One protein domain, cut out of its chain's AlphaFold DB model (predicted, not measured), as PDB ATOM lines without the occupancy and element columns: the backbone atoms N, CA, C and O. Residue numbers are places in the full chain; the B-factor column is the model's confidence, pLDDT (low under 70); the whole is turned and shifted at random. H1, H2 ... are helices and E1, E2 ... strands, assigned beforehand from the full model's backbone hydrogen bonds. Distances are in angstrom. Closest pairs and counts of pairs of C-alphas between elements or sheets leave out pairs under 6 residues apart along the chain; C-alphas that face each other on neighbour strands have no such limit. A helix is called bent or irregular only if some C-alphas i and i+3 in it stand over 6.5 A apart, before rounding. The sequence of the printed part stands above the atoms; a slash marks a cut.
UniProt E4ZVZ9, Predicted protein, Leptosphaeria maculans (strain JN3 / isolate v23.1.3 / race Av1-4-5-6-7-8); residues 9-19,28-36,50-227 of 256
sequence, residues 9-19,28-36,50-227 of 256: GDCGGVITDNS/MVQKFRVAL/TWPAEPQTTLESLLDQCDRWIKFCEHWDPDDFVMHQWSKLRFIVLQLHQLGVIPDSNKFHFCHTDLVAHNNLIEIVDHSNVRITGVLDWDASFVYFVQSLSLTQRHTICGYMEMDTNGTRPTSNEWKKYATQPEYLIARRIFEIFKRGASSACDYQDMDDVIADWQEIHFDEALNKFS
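Overview. This is residues 9 to 19, 28 to 36 and 50 to 227 of the 256 residues of the protein "Predicted protein" of Leptosphaeria maculans (strain JN3 / isolate v23.1.3 / race Av1-4-5-6-7-8) (UniProt E4ZVZ9). Look for a body of packed helices, in which the helical hairpin H1 and H2 packs on the helical hairpin H5 and H6, and beside it a small twisted sheet, E2 E1 E6 E3, with short H3 between the sheet and H5. The hairpin E4 and E5 reaches away from both as an arm at one end of the longest axis, and the unnamed stretch 153 to 172 loops out toward that end. The printed part has 198 residues with seven named helices and six named strands, in the order E1 E2 H1 H2 E3 E4 E5 E6 H3 H4 H5 H6 H7; both sheets are antiparallel and the class is mixed. It is compact, with a radius of gyration of the C-alphas of 18.6 A and spans of 65 by 44 by 32 A.

Arrangement. Begin at the sheet, where E1 (residues 13 to 16) has E2 (residues 28 to 30) as a neighbour, N 14 to O 30 being 2.8 A, and also E6 (residues 143 to 146), N 13 to O 145 being 2.9 A. E6 also pairs with edge strand E3 (residues 108 to 112), N 109 to O 146 being 2.7 A. H3 (residues 148 to 152), only just irregular with C-alphas 149 and 152 6.9 A apart, only grazes the sheet with residues 148 to 151. H3 touches the hub, H5 (residues 182 to 196), the closest C-alphas being Ser 150 and Arg 188, 5.8 A. H5 and H6 (residues 201 to 217) form a helical hairpin at a shallow tilt of 23 degrees, closest at C-alphas Ile 186 and Val 210, 6.2 A. H1 (residues 58 to 76) and H2 (residues 84 to 98) form another at 8 degrees, closest at C-alphas Leu 63 and Arg 90, 6.5 A. H2 touches H5 at a steep tilt of 48 degrees, closest at C-alphas Leu 89 and Ile 190, 6.9 A. H4 (residues 173 to 180) only just touches H3, with 3 pairs of C-alphas within 8 A, the closest Thr 152 and Ala 179, 6.2 A. H7 (residues 221 to 225) is close to but not clearly touching H2, at C-alphas Lys 88 and Leu 223, 6.1 A. The hairpin E4 (residues 120 to 124) and E5 (residues 130 to 135), with N 121 to O 134 at 2.8 A, is apart from E3 and E6. Every O i to N i+4 pair is within hydrogen-bond range in H1, H2, H4 and H5; H6 has 12 of 13, H3 0 of 1 with 1 of 2 O i to N i+3 pairs, and H7 0 of 1 with 2 of 2.

Along the chain. Find C-alpha 13 at (-15.958, 7.459, 25.446), where E1 begins. H1 runs 27.6 A from C-alpha 58 at (-19.136, -2.369, 29.969), H6 24.8 A, H2 21.7 A and H5 21.2 A; E5 is 14.0 A long. H7 ends at C-alpha 225, (-36.916, 0.980, 49.384).

Size, cuts and confidence. The C-alphas of Asp 79 and Asp 126 are the two farthest apart, 65.9 A. Residues 20 to 27 and 37 to 49 are not printed; the gaps are 10.6 A and 13.5 A between C-alphas. Of the links printed whole, H3 to H4 is long. The mean pLDDT of the printed part is 83.9, and among the residues under 70 are 150 to 171.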
ATOM      1  N   GLY A   9     -12.259  -0.876  20.697       90.62
ATOM      2  CA  GLY A   9     -11.344  -0.461  21.757       90.62
ATOM      3  C   GLY A   9     -11.713  -1.057  23.111       90.62
ATOM      4  O   GLY A   9     -12.809  -1.594  23.295       90.62
ATOM      5  N   ASP A  10     -10.778  -0.941  24.050       93.81
ATOM      6  CA  ASP A  10     -10.953  -1.346  25.450       93.81
ATOM      7  C   ASP A  10     -11.507  -0.210  26.324       93.81
ATOM      8  O   ASP A  10     -11.841  -0.430  27.482       93.81
ATOM      9  N   CYS A  11     -11.638   0.994  25.760       92.88
ATOM     10  CA  CYS A  11     -12.142   2.178  26.445       92.88
ATOM     11  C   CYS A  11     -13.436   2.663  25.780       92.88
ATOM     12  O   CYS A  11     -13.516   2.741  24.551       92.88
ATOM     13  N   GLY A  12     -14.426   3.031  26.593       90.88
ATOM     14  CA  GLY A  12     -15.642   3.715  26.148       90.88
ATOM     15  C   GLY A  12     -15.516   5.226  26.317       90.88
ATOM     16  O   GLY A  12     -14.957   5.683  27.313       90.88
ATOM     17  N   GLY A  13     -16.036   6.004  25.368       90.06
ATOM     18  CA  GLY A  13     -15.958   7.459  25.446       90.06
ATOM     19  C   GLY A  13     -15.987   8.186  24.107       90.06
ATOM     20  O   GLY A  13     -16.239   7.598  23.059       90.06
ATOM     21  N   VAL A  14     -15.718   9.487  24.147       87.88
ATOM     22  CA  VAL A  14     -15.710  10.387  22.988       87.88
ATOM     23  C   VAL A  14     -14.287  10.513  22.453       87.88
ATOM     24  O   VAL A  14     -13.344  10.637  23.234       87.88
ATOM     25  N   ILE A  15     -14.112  10.488  21.130       85.06
ATOM     26  CA  ILE A  15     -12.811  10.815  20.535       85.06
ATOM     27  C   ILE A  15     -12.673  12.330  20.509       85.06
ATOM     28  O   ILE A  15     -13.514  13.026  19.948       85.06
ATOM     29  N   THR A  16     -11.598  12.836  21.098       77.69
ATOM     30  CA  THR A  16     -11.280  14.262  21.054       77.69
ATOM     31  C   THR A  16      -9.883  14.466  20.507       77.69
ATOM     32  O   THR A  16      -8.951  13.749  20.892       77.69
ATOM     33  N   ASP A  17      -9.723  15.499  19.689       70.69
ATOM     34  CA  ASP A  17      -8.402  16.003  19.358       70.69
ATOM     35  C   ASP A  17      -7.773  16.578  20.623       70.69
ATOM     36  O   ASP A  17      -8.348  17.431  21.304       70.69
ATOM     37  N   ASN A  18      -6.583  16.091  20.962       61.19
ATOM     38  CA  ASN A  18      -5.821  16.617  22.079       61.19
ATOM     39  C   ASN A  18      -5.234  17.973  21.650       61.19
ATOM     40  O   ASN A  18      -4.062  18.072  21.300       61.19
ATOM     41  N   SER A  19      -6.052  19.029  21.623       52.00
ATOM     42  CA  SER A  19      -5.623  20.385  21.244       52.00
ATOM     43  C   SER A  19      -4.775  21.068  22.327       52.00
ATOM     44  O   SER A  19      -4.533  22.275  22.265       52.00
ATOM     45  N   MET A  28      -7.211  10.677  21.456       83.31
ATOM     46  CA  MET A  28      -7.426  10.096  22.773       83.31
ATOM     47  C   MET A  28      -8.923   9.902  22.980       83.31
ATOM     48  O   MET A  28      -9.719  10.778  22.641       83.31
ATOM     49  N   VAL A  29      -9.302   8.753  23.536       84.62
ATOM     50  CA  VAL A  29     -10.673   8.535  23.999       84.62
ATOM     51  C   VAL A  29     -10.794   9.201  25.363       84.62
ATOM     52  O   VAL A  29     -10.033   8.885  26.273       84.62
ATOM     53  N   GLN A  30     -11.715  10.144  25.502       87.31
ATOM     54  CA  GLN A  30     -12.061  10.769  26.775       87.31
ATOM     55  C   GLN A  30     -13.368  10.189  27.305       87.31
ATOM     56  O   GLN A  30     -14.238   9.804  26.524       87.31
ATOM     57  N   LYS A  31     -13.546  10.158  28.629       88.25
ATOM     58  CA  LYS A  31     -14.819   9.737  29.238       88.25
ATOM     59  C   LYS A  31     -15.992  10.599  28.744       88.25
ATOM     60  O   LYS A  31     -15.809  11.759  28.385       88.25
ATOM     61  N   PHE A  32     -17.216  10.067  28.775       86.31
ATOM     62  CA  PHE A  32     -18.408  10.868  28.466       86.31
ATOM     63  C   PHE A  32     -18.524  12.065  29.412       86.31
ATOM     64  O   PHE A  32     -18.129  12.007  30.581       86.31
ATOM     65  N   ARG A  33     -19.044  13.179  28.904       83.88
ATOM     66  CA  ARG A  33     -19.212  14.392  29.705       83.88
ATOM     67  C   ARG A  33     -20.376  14.232  30.679       83.88
ATOM     68  O   ARG A  33     -21.336  13.523  30.404       83.88
ATOM     69  N   VAL A  34     -20.263  14.910  31.813       82.19
ATOM     70  CA  VAL A  34     -21.396  15.239  32.681       82.19
ATOM     71  C   VAL A  34     -21.704  16.691  32.338       82.19
ATOM     72  O   VAL A  34     -20.965  17.584  32.746       82.19
ATOM     73  N   ALA A  35     -22.637  16.911  31.411       67.12
ATOM     74  CA  ALA A  35     -22.895  18.238  30.860       67.12
ATOM     75  C   ALA A  35     -23.938  18.980  31.703       67.12
ATOM     76  O   ALA A  35     -25.011  18.448  31.969       67.12
ATOM     77  N   LEU A  36     -23.656  20.233  32.057       57.59
ATOM     78  CA  LEU A  36     -24.705  21.175  32.446       57.59
ATOM     79  C   LEU A  36     -25.669  21.329  31.259       57.59
ATOM     80  O   LEU A  36     -25.236  21.306  30.104       57.59
ATOM     81  N   THR A  50     -12.659  16.074  30.055       68.94
ATOM     82  CA  THR A  50     -12.912  14.794  30.703       68.94
ATOM     83  C   THR A  50     -11.621  13.990  30.682       68.94
ATOM     84  O   THR A  50     -10.888  14.011  29.692       68.94
ATOM     85  N   TRP A  51     -11.323  13.310  31.786       78.75
ATOM     86  CA  TRP A  51     -10.105  12.522  31.911       78.75
ATOM     87  C   TRP A  51      -9.985  11.511  30.757       78.75
ATOM     88  O   TRP A  51     -11.021  11.037  30.257       78.75
ATOM     89  N   PRO A  52      -8.753  11.179  30.328       85.69
ATOM     90  CA  PRO A  52      -8.522  10.061  29.423       85.69
ATOM     91  C   PRO A  52      -9.307   8.834  29.899       85.69
ATOM     92  O   PRO A  52      -9.307   8.516  31.089       85.69
ATOM     93  N   ALA A  53     -10.017   8.179  28.985       89.25
ATOM     94  CA  ALA A  53     -10.705   6.940  29.291       89.25
ATOM     95  C   ALA A  53      -9.667   5.821  29.423       89.25
ATOM     96  O   ALA A  53      -8.876   5.574  28.510       89.25
ATOM     97  N   GLU A  54      -9.684   5.146  30.563       92.44
ATOM     98  CA  GLU A  54      -8.868   3.962  30.804       92.44
ATOM     99  C   GLU A  54      -9.584   2.707  30.277       92.44
ATOM    100  O   GLU A  54     -10.805   2.739  30.071       92.44
ATOM    101  N   PRO A  55      -8.847   1.607  30.021       95.38
ATOM    102  CA  PRO A  55      -9.459   0.319  29.736       95.38
ATOM    103  C   PRO A  55     -10.432  -0.062  30.850       95.38
ATOM    104  O   PRO A  55     -10.059  -0.062  32.019       95.38
ATOM    105  N   GLN A  56     -11.667  -0.378  30.480       95.00
ATOM    106  CA  GLN A  56     -12.739  -0.659  31.430       95.00
ATOM    107  C   GLN A  56     -13.722  -1.658  30.830       95.00
ATOM    108  O   GLN A  56     -13.791  -1.830  29.611       95.00
ATOM    109  N   THR A  57     -14.502  -2.329  31.663       95.69
ATOM    110  CA  THR A  57     -15.601  -3.159  31.180       95.69
ATOM    111  C   THR A  57     -16.835  -2.320  30.847       95.69
ATOM    112  O   THR A  57     -16.940  -1.125  31.143       95.69
ATOM    113  N   THR A  58     -17.817  -2.963  30.212       93.75
ATOM    114  CA  THR A  58     -19.136  -2.369  29.969       93.75
ATOM    115  C   THR A  58     -19.819  -1.960  31.281       93.75
ATOM    116  O   THR A  58     -20.340  -0.844  31.372       93.75
ATOM    117  N   LEU A  59     -19.785  -2.827  32.298       95.81
ATOM    118  CA  LEU A  59     -20.356  -2.532  33.608       95.81
ATOM    119  C   LEU A  59     -19.644  -1.355  34.277       95.81
ATOM    120  O   LEU A  59     -20.301  -0.398  34.681       95.81
ATOM    121  N   GLU A  60     -18.311  -1.404  34.343       96.00
ATOM    122  CA  GLU A  60     -17.490  -0.357  34.959       96.00
ATOM    123  C   GLU A  60     -17.758   1.005  34.318       96.00
ATOM    124  O   GLU A  60     -17.993   1.983  35.022       96.00
ATOM    125  N   SER A  61     -17.830   1.057  32.984       94.25
ATOM    126  CA  SER A  61     -18.126   2.292  32.256       94.25
ATOM    127  C   SER A  61     -19.501   2.878  32.587       94.25
ATOM    128  O   SER A  61     -19.632   4.102  32.623       94.25
ATOM    129  N   LEU A  62     -20.538   2.048  32.765       94.69
ATOM    130  CA  LEU A  62     -21.886   2.526  33.096       94.69
ATOM    131  C   LEU A  62     -21.965   2.998  34.547       94.69
ATOM    132  O   LEU A  62     -22.549   4.047  34.813       94.69
ATOM    133  N   LEU A  63     -21.367   2.244  35.472       95.94
ATOM    134  CA  LEU A  63     -21.337   2.607  36.886       95.94
ATOM    135  C   LEU A  63     -20.511   3.877  37.121       95.94
ATOM    136  O   LEU A  63     -21.002   4.772  37.799       95.94
ATOM    137  N   ASP A  64     -19.332   4.017  36.499       94.31
ATOM    138  CA  ASP A  64     -18.517   5.244  36.569       94.31
ATOM    139  C   ASP A  64     -19.312   6.459  36.082       94.31
ATOM    140  O   ASP A  64     -19.316   7.506  36.729       94.31
ATOM    141  N   GLN A  65     -20.037   6.323  34.968       93.38
ATOM    142  CA  GLN A  65     -20.849   7.416  34.446       93.38
ATOM    143  C   GLN A  65     -22.020   7.766  35.379       93.38
ATOM    144  O   GLN A  65     -22.285   8.949  35.590       93.38
ATOM    145  N   CYS A  66     -22.688   6.771  35.968       95.00
ATOM    146  CA  CYS A  66     -23.746   6.989  36.956       95.00
ATOM    147  C   CYS A  66     -23.220   7.677  38.221       95.00
ATOM    148  O   CYS A  66     -23.772   8.684  38.655       95.00
ATOM    149  N   ASP A  67     -22.125   7.168  38.790       93.38
ATOM    150  CA  ASP A  67     -21.525   7.687  40.020       93.38
ATOM    151  C   ASP A  67     -21.046   9.136  39.829       93.38
ATOM    152  O   ASP A  67     -21.104   9.950  40.751       93.38
ATOM    153  N   ARG A  68     -20.607   9.503  38.618       91.38
ATOM    154  CA  ARG A  68     -20.263  10.892  38.278       91.38
ATOM    155  C   ARG A  68     -21.481  11.816  38.239       91.38
ATOM    156  O   ARG A  68     -21.343  12.967  38.642       91.38
ATOM    157  N   TRP A  69     -22.644  11.341  37.790       91.00
ATOM    158  CA  TRP A  69     -23.895  12.108  37.865       91.00
ATOM    159  C   TRP A  69     -24.392  12.268  39.298       91.00
ATOM    160  O   TRP A  69     -24.804  13.365  39.661       91.00
ATOM    161  N   ILE A  70     -24.295  11.219  40.118       90.25
ATOM    162  CA  ILE A  70     -24.644  11.277  41.547       90.25
ATOM    163  C   ILE A  70     -23.796  12.342  42.249       90.25
ATOM    164  O   ILE A  70     -24.348  13.298  42.781       90.25
ATOM    165  N   LYS A  71     -22.464  12.261  42.121       88.12
ATOM    166  CA  LYS A  71     -21.532  13.254  42.687       88.12
ATOM    167  C   LYS A  71     -21.783  14.671  42.187       88.12
ATOM    168  O   LYS A  71     -21.567  15.638  42.908       88.12
ATOM    169  N   PHE A  72     -22.178  14.806  40.923       86.88
ATOM    170  CA  PHE A  72     -22.532  16.101  40.362       86.88
ATOM    171  C   PHE A  72     -23.796  16.665  41.021       86.88
ATOM    172  O   PHE A  72     -23.793  17.834  41.390       86.88
ATOM    173  N   CYS A  73     -24.840  15.852  41.208       85.06
ATOM    174  CA  CYS A  73     -26.070  16.280  41.879       85.06
ATOM    175  C   CYS A  73     -25.801  16.652  43.346       85.06
ATOM    176  O   CYS A  73     -26.179  17.742  43.752       85.06
ATOM    177  N   GLU A  74     -25.055  15.821  44.083       84.69
ATOM    178  CA  GLU A  74     -24.628  16.091  45.472       84.69
ATOM    179  C   GLU A  74     -23.873  17.423  45.614       84.69
ATOM    180  O   GLU A  74     -23.978  18.112  46.623       84.69
ATOM    181  N   HIS A  75     -23.079  17.798  44.605       83.81
ATOM    182  CA  HIS A  75     -22.329  19.051  44.626       83.81
ATOM    183  C   HIS A  75     -23.199  20.285  44.348       83.81
ATOM    184  O   HIS A  75     -22.931  21.353  44.898       83.81
ATOM    185  N   TRP A  76     -24.182  20.161  43.453       80.75
ATOM    186  CA  TRP A  76     -25.031  21.278  43.024       80.75
ATOM    187  C   TRP A  76     -26.235  21.513  43.932       80.75
ATOM    188  O   TRP A  76     -26.699  22.649  44.010       80.75
ATOM    189  N   ASP A  77     -26.715  20.471  44.604       80.06
ATOM    190  CA  ASP A  77     -27.864  20.519  45.501       80.06
ATOM    191  C   ASP A  77     -27.471  19.965  46.884       80.06
ATOM    192  O   ASP A  77     -27.642  18.775  47.159       80.06
ATOM    193  N   PRO A  78     -26.844  20.800  47.737       67.81
ATOM    194  CA  PRO A  78     -26.304  20.376  49.024       67.81
ATOM    195  C   PRO A  78     -27.383  20.104  50.078       67.81
ATOM    196  O   PRO A  78     -27.045  19.572  51.133       67.81
ATOM    197  N   ASP A  79     -28.656  20.417  49.804       76.19
ATOM    198  CA  ASP A  79     -29.796  20.124  50.688       76.19
ATOM    199  C   ASP A  79     -30.190  18.627  50.648       76.19
ATOM    200  O   ASP A  79     -31.325  18.248  50.924       76.19
ATOM    201  N   ASP A  80     -29.226  17.767  50.306       62.78
ATOM    202  CA  ASP A  80     -29.301  16.304  50.278       62.78
ATOM    203  C   ASP A  80     -30.395  15.746  49.358       62.78
ATOM    204  O   ASP A  80     -30.859  14.611  49.505       62.78
ATOM    205  N   PHE A  81     -30.777  16.517  48.333       68.81
ATOM    206  CA  PHE A  81     -31.656  16.048  47.267       68.81
ATOM    207  C   PHE A  81     -30.882  15.138  46.298       68.81
ATOM    208  O   PHE A  81     -30.762  15.375  45.091       68.81
ATOM    209  N   VAL A  82     -30.322  14.050  46.832       66.12
ATOM    210  CA  VAL A  82     -29.769  12.974  46.019       66.12
ATOM    211  C   VAL A  82     -30.933  12.302  45.311       66.12
ATOM    212  O   VAL A  82     -31.700  11.532  45.889       66.12
ATOM    213  N   MET A  83     -31.050  12.593  44.018       82.81
ATOM    214  CA  MET A  83     -32.077  12.021  43.158       82.81
ATOM    215  C   MET A  83     -32.014  10.493  43.179       82.81
ATOM    216  O   MET A  83     -31.150   9.863  42.557       82.81
ATOM    217  N   HIS A  84     -32.969   9.889  43.881       90.69
ATOM    218  CA  HIS A  84     -33.051   8.451  44.106       90.69
ATOM    219  C   HIS A  84     -33.140   7.647  42.795       90.69
ATOM    220  O   HIS A  84     -32.798   6.462  42.764       90.69
ATOM    221  N   GLN A  85     -33.567   8.277  41.694       94.50
ATOM    222  CA  GLN A  85     -33.607   7.678  40.364       94.50
ATOM    223  C   GLN A  85     -32.219   7.207  39.915       94.50
ATOM    224  O   GLN A  85     -32.116   6.116  39.361       94.50
ATOM    225  N   TRP A  86     -31.138   7.945  40.200       94.31
ATOM    226  CA  TRP A  86     -29.782   7.500  39.843       94.31
ATOM    227  C   TRP A  86     -29.414   6.192  40.543       94.31
ATOM    228  O   TRP A  86     -28.947   5.257  39.894       94.31
ATOM    229  N   SER A  87     -29.705   6.081  41.840       93.56
ATOM    230  CA  SER A  87     -29.485   4.859  42.622       93.56
ATOM    231  C   SER A  87     -30.308   3.681  42.093       93.56
ATOM    232  O   SER A  87     -29.787   2.572  41.959       93.56
ATOM    233  N   LYS A  88     -31.569   3.928  41.716       95.38
ATOM    234  CA  LYS A  88     -32.443   2.921  41.095       95.38
ATOM    235  C   LYS A  88     -31.904   2.461  39.731       95.38
ATOM    236  O   LYS A  88     -31.801   1.261  39.490       95.38
ATOM    237  N   LEU A  89     -31.481   3.378  38.857       96.94
ATOM    238  CA  LEU A  89     -30.877   3.025  37.565       96.94
ATOM    239  C   LEU A  89     -29.553   2.269  37.734       96.94
ATOM    240  O   LEU A  89     -29.319   1.274  37.048       96.94
ATOM    241  N   ARG A  90     -28.708   2.689  38.682       96.62
ATOM    242  CA  ARG A  90     -27.467   1.992  39.049       96.62
ATOM    243  C   ARG A  90     -27.735   0.550  39.476       96.62
ATOM    244  O   ARG A  90     -27.016  -0.359  39.062       96.62
ATOM    245  N   PHE A  91     -28.782   0.332  40.273       96.31
ATOM    246  CA  PHE A  91     -29.228  -1.004  40.658       96.31
ATOM    247  C   PHE A  91     -29.642  -1.838  39.437       96.31
ATOM    248  O   PHE A  91     -29.171  -2.964  39.284       96.31
ATOM    249  N   ILE A  92     -30.442  -1.274  38.528       97.38
ATOM    250  CA  ILE A  92     -30.867  -1.961  37.297       97.38
ATOM    251  C   ILE A  92     -29.660  -2.352  36.430       97.38
ATOM    252  O   ILE A  92     -29.620  -3.460  35.902       97.38
ATOM    253  N   VAL A  93     -28.634  -1.502  36.321       97.38
ATOM    254  CA  VAL A  93     -27.392  -1.825  35.591       97.38
ATOM    255  C   VAL A  93     -26.703  -3.067  36.157       97.38
ATOM    256  O   VAL A  93     -26.291  -3.942  35.394       97.38
ATOM    257  N   LEU A  94     -26.615  -3.188  37.484       97.00
ATOM    258  CA  LEU A  94     -26.051  -4.379  38.123       97.00
ATOM    259  C   LEU A  94     -26.869  -5.635  37.786       97.00
ATOM    260  O   LEU A  94     -26.289  -6.674  37.473       97.00
ATOM    261  N   GLN A  95     -28.200  -5.536  37.784       97.19
ATOM    262  CA  GLN A  95     -29.079  -6.651  37.416       97.19
ATOM    263  C   GLN A  95     -28.934  -7.039  35.938       97.19
ATOM    264  O   GLN A  95     -28.803  -8.217  35.607       97.19
ATOM    265  N   LEU A  96     -28.870  -6.059  35.033       96.19
ATOM    266  CA  LEU A  96     -28.634  -6.291  33.605       96.19
ATOM    267  C   LEU A  96     -27.314  -7.039  33.356       96.19
ATOM    268  O   LEU A  96     -27.236  -7.881  32.456       96.19
ATOM    269  N   HIS A  97     -26.273  -6.751  34.141       96.12
ATOM    270  CA  HIS A  97     -25.000  -7.468  34.057       96.12
ATOM    271  C   HIS A  97     -25.126  -8.908  34.541       96.12
ATOM    272  O   HIS A  97     -24.704  -9.819  33.828       96.12
ATOM    273  N   GLN A  98     -25.784  -9.128  35.683       96.44
ATOM    274  CA  GLN A  98     -26.033 -10.468  36.221       96.44
ATOM    275  C   GLN A  98     -26.829 -11.351  35.249       96.44
ATOM    276  O   GLN A  98     -26.551 -12.543  35.124       96.44
ATOM    277  N   LEU A  99     -27.767 -10.762  34.502       95.81
ATOM    278  CA  LEU A  99     -28.527 -11.440  33.445       95.81
ATOM    279  C   LEU A  99     -27.713 -11.703  32.162       95.81
ATOM    280  O   LEU A  99     -28.218 -12.322  31.223       95.81
ATOM    281  N   GLY A 100     -26.470 -11.220  32.077       94.94
ATOM    282  CA  GLY A 100     -25.629 -11.329  30.886       94.94
ATOM    283  C   GLY A 100     -26.105 -10.465  29.713       94.94
ATOM    284  O   GLY A 100     -25.689 -10.692  28.576       94.94
ATOM    285  N   VAL A 101     -26.978  -9.481  29.966       93.81
ATOM    286  CA  VAL A 101     -27.438  -8.520  28.949       93.81
ATOM    287  C   VAL A 101     -26.289  -7.589  28.568       93.81
ATOM    288  O   VAL A 101     -26.107  -7.289  27.386       93.81
ATOM    289  N   ILE A 102     -25.475  -7.198  29.557       94.00
ATOM    290  CA  ILE A 102     -24.349  -6.266  29.407       94.00
ATOM    291  C   ILE A 102     -22.996  -6.902  29.816       94.00
ATOM    292  O   ILE A 102     -22.358  -6.471  30.772       94.00
ATOM    293  N   PRO A 103     -22.533  -7.963  29.130       94.12
ATOM    294  CA  PRO A 103     -21.379  -8.736  29.584       94.12
ATOM    295  C   PRO A 103     -20.061  -7.955  29.464       94.12
ATOM    296  O   PRO A 103     -19.823  -7.254  28.478       94.12
ATOM    297  N   ASP A 104     -19.148  -8.162  30.416       93.88
ATOM    298  CA  ASP A 104     -17.826  -7.509  30.442       93.88
ATOM    299  C   ASP A 104     -16.901  -7.925  29.293       93.88
ATOM    300  O   ASP A 104     -15.940  -7.230  28.973       93.88
ATOM    301  N   SER A 105     -17.192  -9.049  28.636       92.94
ATOM    302  CA  SER A 105     -16.433  -9.522  27.476       92.94
ATOM    303  C   SER A 105     -16.602  -8.640  26.235       92.94
ATOM    304  O   SER A 105     -15.838  -8.783  25.276       92.94
ATOM    305  N   ASN A 106     -17.614  -7.768  26.211       88.62
ATOM    306  CA  ASN A 106     -17.888  -6.914  25.062       88.62
ATOM    307  C   ASN A 106     -16.880  -5.765  24.974       88.62
ATOM    308  O   ASN A 106     -16.667  -5.026  25.931       88.62
ATOM    309  N   LYS A 107     -16.305  -5.589  23.783       91.06
ATOM    310  CA  LYS A 107     -15.480  -4.423  23.453       91.06
ATOM    311  C   LYS A 107     -16.354  -3.198  23.194       91.06
ATOM    312  O   LYS A 107     -17.545  -3.321  22.898       91.06
ATOM    313  N   PHE A 108     -15.744  -2.020  23.247       91.50
ATOM    314  CA  PHE A 108     -16.382  -0.803  22.767       91.50
ATOM    315  C   PHE A 108     -16.184  -0.676  21.264       91.50
ATOM    316  O   PHE A 108     -15.135  -1.009  20.710       91.50
ATOM    317  N   HIS A 109     -17.212  -0.181  20.601       90.56
ATOM    318  CA  HIS A 109     -17.301  -0.057  19.165       90.56
ATOM    319  C   HIS A 109     -17.325   1.399  18.782       90.56
ATOM    320  O   HIS A 109     -18.109   2.177  19.320       90.56
ATOM    321  N   PHE A 110     -16.473   1.740  17.828       87.75
ATOM    322  CA  PHE A 110     -16.501   3.049  17.219       87.75
ATOM    323  C   PHE A 110     -17.796   3.191  16.416       87.75
ATOM    324  O   PHE A 110     -17.995   2.470  15.435       87.75
ATOM    325  N   CYS A 111     -18.696   4.061  16.868       86.44
ATOM    326  CA  CYS A 111     -19.989   4.277  16.234       86.44
ATOM    327  C   CYS A 111     -20.132   5.727  15.784       86.44
ATOM    328  O   CYS A 111     -19.804   6.653  16.523       86.44
ATOM    329  N   HIS A 112     -20.664   5.878  14.572       85.75
ATOM    330  CA  HIS A 112     -21.168   7.128  14.032       85.75
ATOM    331  C   HIS A 112     -22.682   7.144  14.235       85.75
ATOM    332  O   HIS A 112     -23.397   6.320  13.658       85.75
ATOM    333  N   THR A 113     -23.181   8.032  15.082       81.94
ATOM    334  CA  THR A 113     -24.575   7.978  15.536       81.94
ATOM    335  C   THR A 113     -25.546   8.708  14.639       81.94
ATOM    336  O   THR A 113     -26.730   8.366  14.643       81.94
ATOM    337  N   ASP A 114     -25.027   9.581  13.778       85.50
ATOM    338  CA  ASP A 114     -25.789  10.273  12.745       85.50
ATOM    339  C   ASP A 114     -25.512   9.720  11.336       85.50
ATOM    340  O   ASP A 114     -25.198  10.446  10.397       85.50
ATOM    341  N   LEU A 115     -25.555   8.391  11.169       83.38
ATOM    342  CA  LEU A 115     -25.339   7.759   9.858       83.38
ATOM    343  C   LEU A 115     -26.595   7.820   8.968       83.38
ATOM    344  O   LEU A 115     -27.143   6.803   8.537       83.38
ATOM    345  N   VAL A 116     -27.058   9.036   8.703       83.94
ATOM    346  CA  VAL A 116     -28.191   9.347   7.827       83.94
ATOM    347  C   VAL A 116     -27.743   9.525   6.374       83.94
ATOM    348  O   VAL A 116     -26.561   9.685   6.080       83.94
ATOM    349  N   ALA A 117     -28.684   9.486   5.424       87.62
ATOM    350  CA  ALA A 117     -28.367   9.460   3.990       87.62
ATOM    351  C   ALA A 117     -27.458  10.616   3.522       87.62
ATOM    352  O   ALA A 117     -26.623  10.400   2.651       87.62
ATOM    353  N   HIS A 118     -27.579  11.812   4.111       89.81
ATOM    354  CA  HIS A 118     -26.755  12.967   3.738       89.81
ATOM    355  C   HIS A 118     -25.316  12.916   4.286       89.81
ATOM    356  O   HIS A 118     -24.451  13.589   3.734       89.81
ATOM    357  N   ASN A 119     -25.041  12.072   5.287       90.19
ATOM    358  CA  ASN A 119     -23.697  11.839   5.830       90.19
ATOM    359  C   ASN A 119     -22.964  10.683   5.131       90.19
ATOM    360  O   ASN A 119     -21.862  10.313   5.523       90.19
ATOM    361  N   ASN A 120     -23.543  10.107   4.074       89.81
ATOM    362  CA  ASN A 120     -22.918   9.047   3.291       89.81
ATOM    363  C   ASN A 120     -22.494   9.575   1.915       89.81
ATOM    364  O   ASN A 120     -23.322  10.039   1.131       89.81
ATOM    365  N   LEU A 121     -21.209   9.439   1.584       92.06
ATOM    366  CA  LEU A 121     -20.730   9.618   0.218       92.06
ATOM    367  C   LEU A 121     -20.993   8.337  -0.562       92.06
ATOM    368  O   LEU A 121     -20.513   7.262  -0.193       92.06
ATOM    369  N   ILE A 122     -21.741   8.461  -1.653       93.44
ATOM    370  CA  ILE A 122     -22.078   7.346  -2.530       93.44
ATOM    371  C   ILE A 122     -21.543   7.585  -3.939       93.44
ATOM    372  O   ILE A 122     -21.590   8.688  -4.477       93.44
ATOM    373  N   GLU A 123     -21.055   6.519  -4.550       94.12
ATOM    374  CA  GLU A 123     -20.725   6.440  -5.963       94.12
ATOM    375  C   GLU A 123     -21.775   5.570  -6.651       94.12
ATOM    376  O   GLU A 123     -22.023   4.434  -6.241       94.12
ATOM    377  N   ILE A 124     -22.400   6.101  -7.698       95.69
ATOM    378  CA  ILE A 124     -23.345   5.347  -8.523       95.69
ATOM    379  C   ILE A 124     -22.516   4.489  -9.479       95.69
ATOM    380  O   ILE A 124     -21.886   5.016 -10.393       95.69
ATOM    381  N   VAL A 125     -22.490   3.178  -9.239       95.62
ATOM    382  CA  VAL A 125     -21.712   2.232 -10.053       95.62
ATOM    383  C   VAL A 125     -22.479   1.888 -11.330       95.62
ATOM    384  O   VAL A 125     -21.897   1.861 -12.412       95.62
ATOM    385  N   ASP A 126     -23.790   1.665 -11.206       94.75
ATOM    386  CA  ASP A 126     -24.715   1.420 -12.315       94.75
ATOM    387  C   ASP A 126     -26.173   1.734 -11.904       94.75
ATOM    388  O   ASP A 126     -26.424   2.328 -10.857       94.75
ATOM    389  N   HIS A 127     -27.151   1.354 -12.734       94.50
ATOM    390  CA  HIS A 127     -28.580   1.622 -12.514       94.50
ATOM    391  C   HIS A 127     -29.195   0.941 -11.280       94.50
ATOM    392  O   HIS A 127     -30.291   1.314 -10.866       94.50
ATOM    393  N   SER A 128     -28.528  -0.067 -10.727       93.56
ATOM    394  CA  SER A 128     -29.009  -0.886  -9.610       93.56
ATOM    395  C   SER A 128     -28.067  -0.894  -8.410       93.56
ATOM    396  O   SER A 128     -28.475  -1.313  -7.331       93.56
ATOM    397  N   ASN A 129     -26.829  -0.428  -8.581       89.00
ATOM    398  CA  ASN A 129     -25.789  -0.529  -7.569       89.00
ATOM    399  C   ASN A 129     -25.206   0.839  -7.221       89.00
ATOM    400  O   ASN A 129     -24.770   1.611  -8.081       89.00
ATOM    401  N   VAL A 130     -25.119   1.091  -5.919       90.75
ATOM    402  CA  VAL A 130     -24.368   2.203  -5.338       90.75
ATOM    403  C   VAL A 130     -23.275   1.650  -4.432       90.75
ATOM    404  O   VAL A 130     -23.423   0.585  -3.832       90.75
ATOM    405  N   ARG A 131     -22.166   2.375  -4.322       88.12
ATOM    406  CA  ARG A 131     -21.048   2.053  -3.434       88.12
ATOM    407  C   ARG A 131     -20.853   3.192  -2.446       88.12
ATOM    408  O   ARG A 131     -20.653   4.322  -2.870       88.12
ATOM    409  N   ILE A 132     -20.864   2.901  -1.147       88.25
ATOM    410  CA  ILE A 132     -20.479   3.886  -0.126       88.25
ATOM    411  C   ILE A 132     -18.960   4.070  -0.209       88.25
ATOM    412  O   ILE A 132     -18.202   3.115  -0.027       88.25
ATOM    413  N   THR A 133     -18.518   5.281  -0.531       91.00
ATOM    414  CA  THR A 133     -17.100   5.636  -0.704       91.00
ATOM    415  C   THR A 133     -16.530   6.383   0.492       91.00
ATOM    416  O   THR A 133     -15.311   6.429   0.657       91.00
ATOM    417  N   GLY A 134     -17.391   6.921   1.352       89.69
ATOM    418  CA  GLY A 134     -16.995   7.611   2.569       89.69
ATOM    419  C   GLY A 134     -18.189   7.951   3.449       89.69
ATOM    420  O   GLY A 134     -19.340   7.862   3.027       89.69
ATOM    421  N   VAL A 135     -17.884   8.352   4.676       89.94
ATOM    422  CA  VAL A 135     -18.834   8.902   5.645       89.94
ATOM    423  C   VAL A 135     -18.341  10.307   5.990       89.94
ATOM    424  O   VAL A 135     -17.129  10.507   6.107       89.94
ATOM    425  N   LEU A 136     -19.254  11.271   6.054       91.06
ATOM    426  CA  LEU A 136     -19.008  12.664   6.436       91.06
ATOM    427  C   LEU A 136     -19.400  12.887   7.903       91.06
ATOM    428  O   LEU A 136     -19.951  11.988   8.516       91.06
ATOM    429  N   ASP A 137     -19.148  14.095   8.414       87.12
ATOM    430  CA  ASP A 137     -19.624  14.570   9.724       87.12
ATOM    431  C   ASP A 137     -19.084  13.787  10.936       87.12
ATOM    432  O   ASP A 137     -19.801  13.342  11.828       87.12
ATOM    433  N   TRP A 138     -17.756  13.632  10.976       85.06
ATOM    434  CA  TRP A 138     -17.051  12.931  12.056       85.06
ATOM    435  C   TRP A 138     -16.889  13.753  13.344       85.06
ATOM    436  O   TRP A 138     -15.970  13.501  14.129       85.06
ATOM    437  N   ASP A 139     -17.744  14.745  13.564       79.62
ATOM    438  CA  ASP A 139     -17.642  15.625  14.718       79.62
ATOM    439  C   ASP A 139     -17.868  14.840  16.023       79.62
ATOM    440  O   ASP A 139     -18.644  13.883  16.094       79.62
ATOM    441  N   ALA A 140     -17.200  15.259  17.103       68.06
ATOM    442  CA  ALA A 140     -17.221  14.562  18.397       68.06
ATOM    443  C   ALA A 140     -18.635  14.420  19.005       68.06
ATOM    444  O   ALA A 140     -18.864  13.574  19.870       68.06
ATOM    445  N   SER A 141     -19.595  15.224  18.539       72.69
ATOM    446  CA  SER A 141     -21.013  15.134  18.903       72.69
ATOM    447  C   SER A 141     -21.684  13.848  18.403       72.69
ATOM    448  O   SER A 141     -22.640  13.376  19.020       72.69
ATOM    449  N   PHE A 142     -21.176  13.267  17.313       73.94
ATOM    450  CA  PHE A 142     -21.779  12.128  16.614       73.94
ATOM    451  C   PHE A 142     -20.924  10.863  16.668       73.94
ATOM    452  O   PHE A 142     -21.342   9.811  16.189       73.94
ATOM    453  N   VAL A 143     -19.725  10.946  17.243       79.50
ATOM    454  CA  VAL A 143     -18.709   9.906  17.099       79.50
ATOM    455  C   VAL A 143     -18.125   9.512  18.449       79.50
ATOM    456  O   VAL A 143     -17.512  10.315  19.153       79.50
ATOM    457  N   TYR A 144     -18.279   8.238  18.811       85.06
ATOM    458  CA  TYR A 144     -17.805   7.725  20.094       85.06
ATOM    459  C   TYR A 144     -17.590   6.209  20.107       85.06
ATOM    460  O   TYR A 144     -18.169   5.460  19.317       85.06
ATOM    461  N   PHE A 145     -16.760   5.748  21.041       85.00
ATOM    462  CA  PHE A 145     -16.637   4.344  21.417       85.00
ATOM    463  C   PHE A 145     -17.738   3.979  22.413       85.00
ATOM    464  O   PHE A 145     -17.741   4.445  23.553       85.00
ATOM    465  N   VAL A 146     -18.672   3.130  21.986       86.75
ATOM    466  CA  VAL A 146     -19.830   2.700  22.784       86.75
ATOM    467  C   VAL A 146     -20.022   1.204  22.790       86.75
ATOM    468  O   VAL A 146     -19.513   0.470  21.947       86.75
ATOM    469  N   GLN A 147     -20.778   0.742  23.770       83.12
ATOM    470  CA  GLN A 147     -21.136  -0.656  23.907       83.12
ATOM    471  C   GLN A 147     -22.039  -1.082  22.745       83.12
ATOM    472  O   GLN A 147     -22.764  -0.271  22.163       83.12
ATOM    473  N   SER A 148     -22.038  -2.376  22.423       77.00
ATOM    474  CA  SER A 148     -22.856  -2.938  21.337       77.00
ATOM    475  C   SER A 148     -24.363  -2.683  21.500       77.00
ATOM    476  O   SER A 148     -25.113  -2.678  20.524       77.00
ATOM    477  N   LEU A 149     -24.800  -2.424  22.729       71.62
ATOM    478  CA  LEU A 149     -26.176  -2.116  23.101       71.62
ATOM    479  C   LEU A 149     -26.663  -0.816  22.456       71.62
ATOM    480  O   LEU A 149     -27.805  -0.744  22.008       71.62
ATOM    481  N   SER A 150     -25.794   0.192  22.343       62.56
ATOM    482  CA  SER A 150     -26.138   1.539  21.865       62.56
ATOM    483  C   SER A 150     -26.401   1.603  20.352       62.56
ATOM    484  O   SER A 150     -26.831   2.627  19.833       62.56
ATOM    485  N   LEU A 151     -26.175   0.507  19.623       60.91
ATOM    486  CA  LEU A 151     -26.128   0.472  18.156       60.91
ATOM    487  C   LEU A 151     -27.495   0.334  17.464       60.91
ATOM    488  O   LEU A 151     -27.548   0.167  16.248       60.91
ATOM    489  N   THR A 152     -28.598   0.347  18.214       55.12
ATOM    490  CA  THR A 152     -29.945   0.039  17.689       55.12
ATOM    491  C   THR A 152     -30.974   1.146  17.941       55.12
ATOM    492  O   THR A 152     -32.179   0.881  17.955       55.12
ATOM    493  N   GLN A 153     -30.540   2.394  18.146       52.66
ATOM    494  CA  GLN A 153     -31.466   3.530  18.202       52.66
ATOM    495  C   GLN A 153     -32.067   3.856  16.824       52.66
ATOM    496  O   GLN A 153     -31.467   3.588  15.785       52.66
ATOM    497  N   ARG A 154     -33.282   4.431  16.842       46.47
ATOM    498  CA  ARG A 154     -34.286   4.484  15.753       46.47
ATOM    499  C   ARG A 154     -33.825   4.983  14.372       46.47
ATOM    500  O   ARG A 154     -34.575   4.785  13.423       46.47
ATOM    501  N   HIS A 155     -32.640   5.569  14.226       46.97
ATOM    502  CA  HIS A 155     -32.123   6.048  12.935       46.97
ATOM    503  C   HIS A 155     -30.627   5.789  12.726       46.97
ATOM    504  O   HIS A 155     -30.081   6.147  11.685       46.97
ATOM    505  N   THR A 156     -29.959   5.129  13.673       46.03
ATOM    506  CA  THR A 156     -28.532   4.852  13.564       46.03
ATOM    507  C   THR A 156     -28.355   3.497  12.896       46.03
ATOM    508  O   THR A 156     -28.451   2.447  13.532       46.03
ATOM    509  N   ILE A 157     -28.078   3.500  11.592       46.62
ATOM    510  CA  ILE A 157     -27.470   2.340  10.938       46.62
ATOM    511  C   ILE A 157     -26.027   2.291  11.442       46.62
ATOM    512  O   ILE A 157     -25.115   2.738  10.761       46.62
ATOM    513  N   CYS A 158     -25.779   1.812  12.662       47.47
ATOM    514  CA  CYS A 158     -24.394   1.548  13.023       47.47
ATOM    515  C   CYS A 158     -23.962   0.316  12.212       47.47
ATOM    516  O   CYS A 158     -24.700  -0.671  12.151       47.47
ATOM    517  N   GLY A 159     -22.800   0.384  11.549       45.16
ATOM    518  CA  GLY A 159     -22.267  -0.602  10.585       45.16
ATOM    519  C   GLY A 159     -22.018  -2.020  11.127       45.16
ATOM    520  O   GLY A 159     -21.273  -2.799  10.548       45.16
ATOM    521  N   TYR A 160     -22.641  -2.349  12.252       43.62
ATOM    522  CA  TYR A 160     -22.846  -3.684  12.784       43.62
ATOM    523  C   TYR A 160     -23.776  -4.560  11.968       43.62
ATOM    524  O   TYR A 160     -23.825  -5.773  12.160       43.62
ATOM    525  N   MET A 161     -24.527  -3.948  11.066       47.62
ATOM    526  CA  MET A 161     -25.194  -4.690  10.028       47.62
ATOM    527  C   MET A 161     -24.118  -5.057   9.012       47.62
ATOM    528  O   MET A 161     -23.833  -4.284   8.099       47.62
ATOM    529  N   GLU A 162     -23.519  -6.243   9.160       45.59
ATOM    530  CA  GLU A 162     -23.175  -7.006   7.965       45.59
ATOM    531  C   GLU A 162     -24.477  -7.079   7.162       45.59
ATOM    532  O   GLU A 162     -25.344  -7.916   7.412       45.59
ATOM    533  N   MET A 163     -24.673  -6.122   6.252       45.09
ATOM    534  CA  MET A 163     -25.499  -6.401   5.099       45.09
ATOM    535  C   MET A 163     -24.799  -7.592   4.479       45.09
ATOM    536  O   MET A 163     -23.610  -7.511   4.144       45.09
ATOM    537  N   ASP A 164     -25.494  -8.722   4.401       48.38
ATOM    538  CA  ASP A 164     -24.995  -9.752   3.518       48.38
ATOM    539  C   ASP A 164     -24.764  -9.107   2.143       48.38
ATOM    540  O   ASP A 164     -25.366  -8.090   1.775       48.38
ATOM    541  N   THR A 165     -23.844  -9.663   1.367       52.06
ATOM    542  CA  THR A 165     -23.524  -9.142   0.032       52.06
ATOM    543  C   THR A 165     -24.734  -9.102  -0.913       52.06
ATOM    544  O   THR A 165     -24.604  -8.624  -2.035       52.06
ATOM    545  N   ASN A 166     -25.893  -9.599  -0.475       51.88
ATOM    546  CA  ASN A 166     -27.132  -9.690  -1.226       51.88
ATOM    547  C   ASN A 166     -28.148  -8.598  -0.840       51.88
ATOM    548  O   ASN A 166     -29.244  -8.579  -1.399       51.88
ATOM    549  N   GLY A 167     -27.814  -7.682   0.078       49.84
ATOM    550  CA  GLY A 167     -28.701  -6.585   0.475       49.84
ATOM    551  C   GLY A 167     -29.945  -7.041   1.241       49.84
ATOM    552  O   GLY A 167     -30.914  -6.283   1.358       49.84
ATOM    553  N   THR A 168     -29.952  -8.265   1.775       50.84
ATOM    554  CA  THR A 168     -31.031  -8.711   2.652       50.84
ATOM    555  C   THR A 168     -30.860  -8.051   4.019       50.84
ATOM    556  O   THR A 168     -29.757  -7.961   4.561       50.84
ATOM    557  N   ARG A 169     -31.968  -7.532   4.578       55.78
ATOM    558  CA  ARG A 169     -31.987  -6.969   5.940       55.78
ATOM    559  C   ARG A 169     -31.297  -7.956   6.885       55.78
ATOM    560  O   ARG A 169     -31.522  -9.152   6.715       55.78
ATOM    561  N   PRO A 170     -30.534  -7.502   7.890       53.47
ATOM    562  CA  PRO A 170     -29.917  -8.408   8.846       53.47
ATOM    563  C   PRO A 170     -31.021  -9.164   9.588       53.47
ATOM    564  O   PRO A 170     -31.653  -8.668  10.517       53.47
ATOM    565  N   THR A 171     -31.307 -10.377   9.122       55.19
ATOM    566  CA  THR A 171     -32.312 -11.275   9.693       55.19
ATOM    567  C   THR A 171     -31.713 -12.163  10.770       55.19
ATOM    568  O   THR A 171     -32.369 -13.126  11.177       55.19
ATOM    569  N   SER A 172     -30.485 -11.888  11.228       70.06
ATOM    570  CA  SER A 172     -29.875 -12.705  12.268       70.06
ATOM    571  C   SER A 172     -30.768 -12.657  13.510       70.06
ATOM    572  O   SER A 172     -31.224 -11.600  13.953       70.06
ATOM    573  N   ASN A 173     -31.081 -13.834  14.053       78.50
ATOM    574  CA  ASN A 173     -31.876 -13.937  15.277       78.50
ATOM    575  C   ASN A 173     -31.202 -13.190  16.439       78.50
ATOM    576  O   ASN A 173     -31.880 -12.719  17.346       78.50
ATOM    577  N   GLU A 174     -29.881 -13.032  16.366       76.38
ATOM    578  CA  GLU A 174     -29.091 -12.236  17.294       76.38
ATOM    579  C   GLU A 174     -29.449 -10.743  17.235       76.38
ATOM    580  O   GLU A 174     -29.734 -10.144  18.268       76.38
ATOM    581  N   TRP A 175     -29.542 -10.148  16.039       76.69
ATOM    582  CA  TRP A 175     -29.968  -8.753  15.903       76.69
ATOM    583  C   TRP A 175     -31.388  -8.550  16.425       76.69
ATOM    584  O   TRP A 175     -31.645  -7.594  17.154       76.69
ATOM    585  N   LYS A 176     -32.304  -9.475  16.104       80.50
ATOM    586  CA  LYS A 176     -33.684  -9.411  16.608       80.50
ATOM    587  C   LYS A 176     -33.704  -9.412  18.132       80.50
ATOM    588  O   LYS A 176     -34.384  -8.572  18.708       80.50
ATOM    589  N   LYS A 177     -32.907 -10.278  18.768       83.56
ATOM    590  CA  LYS A 177     -32.741 -10.298  20.225       83.56
ATOM    591  C   LYS A 177     -32.324  -8.919  20.740       83.56
ATOM    592  O   LYS A 177     -33.054  -8.344  21.535       83.56
ATOM    593  N   TYR A 178     -31.229  -8.344  20.232       82.12
ATOM    594  CA  TYR A 178     -30.775  -7.020  20.674       82.12
ATOM    595  C   TYR A 178     -31.804  -5.917  20.431       82.12
ATOM    596  O   TYR A 178     -31.942  -5.027  21.262       82.12
ATOM    597  N   ALA A 179     -32.521  -5.964  19.308       81.94
ATOM    598  CA  ALA A 179     -33.446  -4.920  18.894       81.94
ATOM    599  C   ALA A 179     -34.764  -4.941  19.678       81.94
ATOM    600  O   ALA A 179     -35.279  -3.865  19.993       81.94
ATOM    601  N   THR A 180     -35.301  -6.124  19.996       86.56
ATOM    602  CA  THR A 180     -36.672  -6.268  20.513       86.56
ATOM    603  C   THR A 180     -36.766  -6.790  21.938       86.56
ATOM    604  O   THR A 180     -37.839  -6.689  22.523       86.56
ATOM    605  N   GLN A 181     -35.707  -7.383  22.494       92.50
ATOM    606  CA  GLN A 181     -35.774  -7.902  23.856       92.50
ATOM    607  C   GLN A 181     -35.885  -6.734  24.867       92.50
ATOM    608  O   GLN A 181     -35.070  -5.806  24.793       92.50
ATOM    609  N   PRO A 182     -36.858  -6.765  25.802       95.50
ATOM    610  CA  PRO A 182     -37.133  -5.655  26.717       95.50
ATOM    611  C   PRO A 182     -35.930  -5.197  27.548       95.50
ATOM    612  O   PRO A 182     -35.669  -4.001  27.640       95.50
ATOM    613  N   GLU A 183     -35.115  -6.123  28.059       95.88
ATOM    614  CA  GLU A 183     -33.932  -5.773  28.853       95.88
ATOM    615  C   GLU A 183     -32.906  -4.968  28.044       95.88
ATOM    616  O   GLU A 183     -32.281  -4.043  28.560       95.88
ATOM    617  N   TYR A 184     -32.765  -5.264  26.748       92.38
ATOM    618  CA  TYR A 184     -31.892  -4.500  25.857       92.38
ATOM    619  C   TYR A 184     -32.466  -3.121  25.518       92.38
ATOM    620  O   TYR A 184     -31.698  -2.201  25.232       92.38
ATOM    621  N   LEU A 185     -33.793  -2.956  25.514       91.81
ATOM    622  CA  LEU A 185     -34.437  -1.647  25.355       91.81
ATOM    623  C   LEU A 185     -34.201  -0.777  26.596       91.81
ATOM    624  O   LEU A 185     -33.804   0.379  26.458       91.81
ATOM    625  N   ILE A 186     -34.347  -1.357  27.789       95.50
ATOM    626  CA  ILE A 186     -34.055  -0.699  29.070       95.50
ATOM    627  C   ILE A 186     -32.580  -0.302  29.147       95.50
ATOM    628  O   ILE A 186     -32.277   0.872  29.352       95.50
ATOM    629  N   ALA A 187     -31.655  -1.233  28.884       94.81
ATOM    630  CA  ALA A 187     -30.215  -0.958  28.903       94.81
ATOM    631  C   ALA A 187     -29.829   0.212  27.979       94.81
ATOM    632  O   ALA A 187     -29.007   1.055  28.336       94.81
ATOM    633  N   ARG A 188     -30.463   0.300  26.801       91.12
ATOM    634  CA  ARG A 188     -30.281   1.411  25.857       91.12
ATOM    635  C   ARG A 188     -30.762   2.746  26.408       91.12
ATOM    636  O   ARG A 188     -30.044   3.735  26.278       91.12
ATOM    637  N   ARG A 189     -31.960   2.785  27.001       93.75
ATOM    638  CA  ARG A 189     -32.500   4.008  27.616       93.75
ATOM    639  C   ARG A 189     -31.601   4.473  28.764       93.75
ATOM    640  O   ARG A 189     -31.234   5.643  28.789       93.75
ATOM    641  N   ILE A 190     -31.148   3.554  29.621       95.38
ATOM    642  CA  ILE A 190     -30.209   3.855  30.716       95.38
ATOM    643  C   ILE A 190     -28.902   4.441  30.188       95.38
ATOM    644  O   ILE A 190     -28.462   5.476  30.680       95.38
ATOM    645  N   PHE A 191     -28.292   3.821  29.172       92.88
ATOM    646  CA  PHE A 191     -27.059   4.340  28.578       92.88
ATOM    647  C   PHE A 191     -27.232   5.785  28.086       92.88
ATOM    648  O   PHE A 191     -26.381   6.633  28.348       92.88
ATOM    649  N   GLU A 192     -28.339   6.089  27.406       89.69
ATOM    650  CA  GLU A 192     -28.598   7.443  26.913       89.69
ATOM    651  C   GLU A 192     -28.866   8.441  28.040       89.69
ATOM    652  O   GLU A 192     -28.338   9.550  27.982       89.69
ATOM    653  N   ILE A 193     -29.599   8.047  29.084       93.19
ATOM    654  CA  ILE A 193     -29.759   8.845  30.310       93.19
ATOM    655  C   ILE A 193     -28.387   9.132  30.934       93.19
ATOM    656  O   ILE A 193     -28.075  10.279  31.234       93.19
ATOM    657  N   PHE A 194     -27.516   8.128  31.062       93.19
ATOM    658  CA  PHE A 194     -26.174   8.294  31.631       93.19
ATOM    659  C   PHE A 194     -25.280   9.178  30.754       93.19
ATOM    660  O   PHE A 194     -24.460   9.945  31.263       93.19
ATOM    661  N   LYS A 195     -25.437   9.108  29.430       88.75
ATOM    662  CA  LYS A 195     -24.695   9.949  28.485       88.75
ATOM    663  C   LYS A 195     -25.154  11.407  28.530       88.75
ATOM    664  O   LYS A 195     -24.314  12.302  28.513       88.75
ATOM    665  N   ARG A 196     -26.471  11.644  28.540       88.12
ATOM    666  CA  ARG A 196     -27.074  12.983  28.404       88.12
ATOM    667  C   ARG A 196     -27.292  13.700  29.737       88.12
ATOM    668  O   ARG A 196     -27.334  14.925  29.748       88.12
ATOM    669  N   GLY A 197     -27.406  12.950  30.828       90.88
ATOM    670  CA  GLY A 197     -27.836  13.458  32.126       90.88
ATOM    671  C   GLY A 197     -29.342  13.636  32.241       90.88
ATOM    672  O   GLY A 197     -30.107  13.264  31.352       90.88
ATOM    673  N   ALA A 198     -29.750  14.261  33.341       90.19
ATOM    674  CA  ALA A 198     -31.113  14.718  33.563       90.19
ATOM    675  C   ALA A 198     -31.075  16.160  34.076       90.19
ATOM    676  O   ALA A 198     -30.377  16.453  35.043       90.19
ATOM    677  N   SER A 199     -31.776  17.064  33.390       86.81
ATOM    678  CA  SER A 199     -31.778  18.503  33.710       86.81
ATOM    679  C   SER A 199     -33.166  19.137  33.636       86.81
ATOM    680  O   SER A 199     -33.327  20.340  33.831       86.81
ATOM    681  N   SER A 200     -34.182  18.342  33.313       88.44
ATOM    682  CA  SER A 200     -35.555  18.791  33.144       88.44
ATOM    683  C   SER A 200     -36.523  17.769  33.723       88.44
ATOM    684  O   SER A 200     -36.212  16.582  33.795       88.44
ATOM    685  N   ALA A 201     -37.738  18.209  34.057       89.50
ATOM    686  CA  ALA A 201     -38.814  17.318  34.495       89.50
ATOM    687  C   ALA A 201     -39.078  16.168  33.502       89.50
ATOM    688  O   ALA A 201     -39.364  15.050  33.912       89.50
ATOM    689  N   CYS A 202     -38.924  16.420  32.196       92.12
ATOM    690  CA  CYS A 202     -39.059  15.386  31.167       92.12
ATOM    691  C   CYS A 202     -37.951  14.326  31.239       92.12
ATOM    692  O   CYS A 202     -38.206  13.168  30.929       92.12
ATOM    693  N   ASP A 203     -36.731  14.702  31.635       92.31
ATOM    694  CA  ASP A 203     -35.636  13.742  31.792       92.31
ATOM    695  C   ASP A 203     -35.867  12.842  33.004       92.31
ATOM    696  O   ASP A 203     -35.661  11.637  32.909       92.31
ATOM    697  N   TYR A 204     -36.345  13.407  34.113       92.25
ATOM    698  CA  TYR A 204     -36.682  12.626  35.304       92.25
ATOM    699  C   TYR A 204     -37.863  11.689  35.058       92.25
ATOM    700  O   TYR A 204     -37.788  10.523  35.428       92.25
ATOM    701  N   GLN A 205     -38.888  12.150  34.333       94.00
ATOM    702  CA  GLN A 205     -39.975  11.274  33.902       94.00
ATOM    703  C   GLN A 205     -39.455  10.110  33.044       94.00
ATOM    704  O   GLN A 205     -39.878   8.979  33.243       94.00
ATOM    705  N   ASP A 206     -38.500  10.346  32.136       94.94
ATOM    706  CA  ASP A 206     -37.885   9.266  31.350       94.94
ATOM    707  C   ASP A 206     -37.134   8.260  32.241       94.94
ATOM    708  O   ASP A 206     -37.192   7.059  31.986       94.94
ATOM    709  N   MET A 207     -36.475   8.714  33.315       96.44
ATOM    710  CA  MET A 207     -35.859   7.818  34.304       96.44
ATOM    711  C   MET A 207     -36.908   6.979  35.042       96.44
ATOM    712  O   MET A 207     -36.734   5.765  35.162       96.44
ATOM    713  N   ASP A 208     -37.992   7.603  35.505       95.69
ATOM    714  CA  ASP A 208     -39.085   6.920  36.204       95.69
ATOM    715  C   ASP A 208     -39.782   5.899  35.297       95.69
ATOM    716  O   ASP A 208     -40.033   4.770  35.718       95.69
ATOM    717  N   ASP A 209     -39.992   6.239  34.025       96.56
ATOM    718  CA  ASP A 209     -40.537   5.330  33.017       96.56
ATOM    719  C   ASP A 209     -39.613   4.121  32.791       96.56
ATOM    720  O   ASP A 209     -40.083   2.993  32.669       96.56
ATOM    721  N   VAL A 210     -38.287   4.317  32.753       97.00
ATOM    722  CA  VAL A 210     -37.320   3.204  32.655       97.00
ATOM    723  C   VAL A 210     -37.393   2.287  33.877       97.00
ATOM    724  O   VAL A 210     -37.304   1.065  33.744       97.00
ATOM    725  N   ILE A 211     -37.534   2.865  35.069       96.81
ATOM    726  CA  ILE A 211     -37.654   2.111  36.320       96.81
ATOM    727  C   ILE A 211     -38.970   1.324  36.341       96.81
ATOM    728  O   ILE A 211     -38.972   0.158  36.742       96.81
ATOM    729  N   ALA A 212     -40.068   1.930  35.886       96.06
ATOM    730  CA  ALA A 212     -41.370   1.285  35.778       96.06
ATOM    731  C   ALA A 212     -41.349   0.122  34.772       96.06
ATOM    732  O   ALA A 212     -41.766  -0.981  35.126       96.06
ATOM    733  N   ASP A 213     -40.779   0.327  33.578       96.69
ATOM    734  CA  ASP A 213     -40.596  -0.729  32.571       96.69
ATOM    735  C   ASP A 213     -39.799  -1.912  33.146       96.69
ATOM    736  O   ASP A 213     -40.125  -3.075  32.910       96.69
ATOM    737  N   TRP A 214     -38.743  -1.632  33.921       97.19
ATOM    738  CA  TRP A 214     -37.970  -2.679  34.589       97.19
ATOM    739  C   TRP A 214     -38.810  -3.444  35.613       97.19
ATOM    740  O   TRP A 214     -38.782  -4.673  35.617       97.19
ATOM    741  N   GLN A 215     -39.574  -2.740  36.447       96.75
ATOM    742  CA  GLN A 215     -40.446  -3.343  37.461       96.75
ATOM    743  C   GLN A 215     -41.570  -4.199  36.866       96.75
ATOM    744  O   GLN A 215     -41.983  -5.172  37.496       96.75
ATOM    745  N   GLU A 216     -42.047  -3.879  35.662       96.62
ATOM    746  CA  GLU A 216     -43.038  -4.700  34.955       96.62
ATOM    747  C   GLU A 216     -42.472  -6.078  34.568       96.62
ATOM    748  O   GLU A 216     -43.185  -7.081  34.614       96.62
ATOM    749  N   ILE A 217     -41.184  -6.145  34.216       97.19
ATOM    750  CA  ILE A 217     -40.529  -7.378  33.750       97.19
ATOM    751  C   ILE A 217     -39.903  -8.153  34.917       97.19
ATOM    752  O   ILE A 217     -40.060  -9.370  35.018       97.19
ATOM    753  N   HIS A 218     -39.183  -7.445  35.787       94.75
ATOM    754  CA  HIS A 218     -38.369  -7.969  36.884       94.75
ATOM    755  C   HIS A 218     -38.750  -7.254  38.179       94.75
ATOM    756  O   HIS A 218     -37.998  -6.420  38.686       94.75
ATOM    757  N   PHE A 219     -39.941  -7.558  38.701       93.69
ATOM    758  CA  PHE A 219     -40.412  -6.971  39.954       93.69
ATOM    759  C   PHE A 219     -39.386  -7.172  41.075       93.69
ATOM    760  O   PHE A 219     -39.015  -8.305  41.396       93.69
ATOM    761  N   ASP A 220     -38.965  -6.068  41.689       90.38
ATOM    762  CA  ASP A 220     -37.976  -6.072  42.765       90.38
ATOM    763  C   ASP A 220     -38.366  -5.075  43.859       90.38
ATOM    764  O   ASP A 220     -38.339  -3.858  43.663       90.38
ATOM    765  N   GLU A 221     -38.698  -5.600  45.038       87.25
ATOM    766  CA  GLU A 221     -39.083  -4.807  46.205       87.25
ATOM    767  C   GLU A 221     -37.956  -3.872  46.679       87.25
ATOM    768  O   GLU A 221     -38.230  -2.813  47.248       87.25
ATOM    769  N   ALA A 222     -36.685  -4.211  46.428       86.69
ATOM    770  CA  ALA A 222     -35.555  -3.371  46.810       86.69
ATOM    771  C   ALA A 222     -35.602  -1.998  46.131       86.69
ATOM    772  O   ALA A 222     -35.233  -1.003  46.752       86.69
ATOM    773  N   LEU A 223     -36.123  -1.913  44.902       87.62
ATOM    774  CA  LEU A 223     -36.252  -0.642  44.183       87.62
ATOM    775  C   LEU A 223     -37.246   0.323  44.849       87.62
ATOM    776  O   LEU A 223     -37.045   1.536  44.791       87.62
ATOM    777  N   ASN A 224     -38.258  -0.190  45.552       87.44
ATOM    778  CA  ASN A 224     -39.211   0.638  46.299       87.44
ATOM    779  C   ASN A 224     -38.596   1.217  47.581       87.44
ATOM    780  O   ASN A 224     -38.985   2.296  48.024       87.44
ATOM    781  N   LYS A 225     -37.591   0.541  48.152       85.56
ATOM    782  CA  LYS A 225     -36.916   0.980  49.384       85.56
ATOM    783  C   LYS A 225     -36.052   2.224  49.184       85.56
ATOM    784  O   LYS A 225     -35.828   2.951  50.140       85.56
ATOM    785  N   PHE A 226     -35.628   2.516  47.953       78.62
ATOM    786  CA  PHE A 226     -34.900   3.752  47.635       78.62
ATOM    787  C   PHE A 226     -35.767   5.018  47.718       78.62
ATOM    788  O   PHE A 226     -35.240   6.111  47.568       78.62
ATOM    789  N   SER A 227     -37.086   4.892  47.896       66.00
ATOM    790  CA  SER A 227     -38.019   6.019  47.817       66.00
ATOM    791  C   SER A 227     -38.336   6.691  49.160       66.00
ATOM    792  O   SER A 227     -39.141   7.614  49.155       66.00
TER     793      SER A 227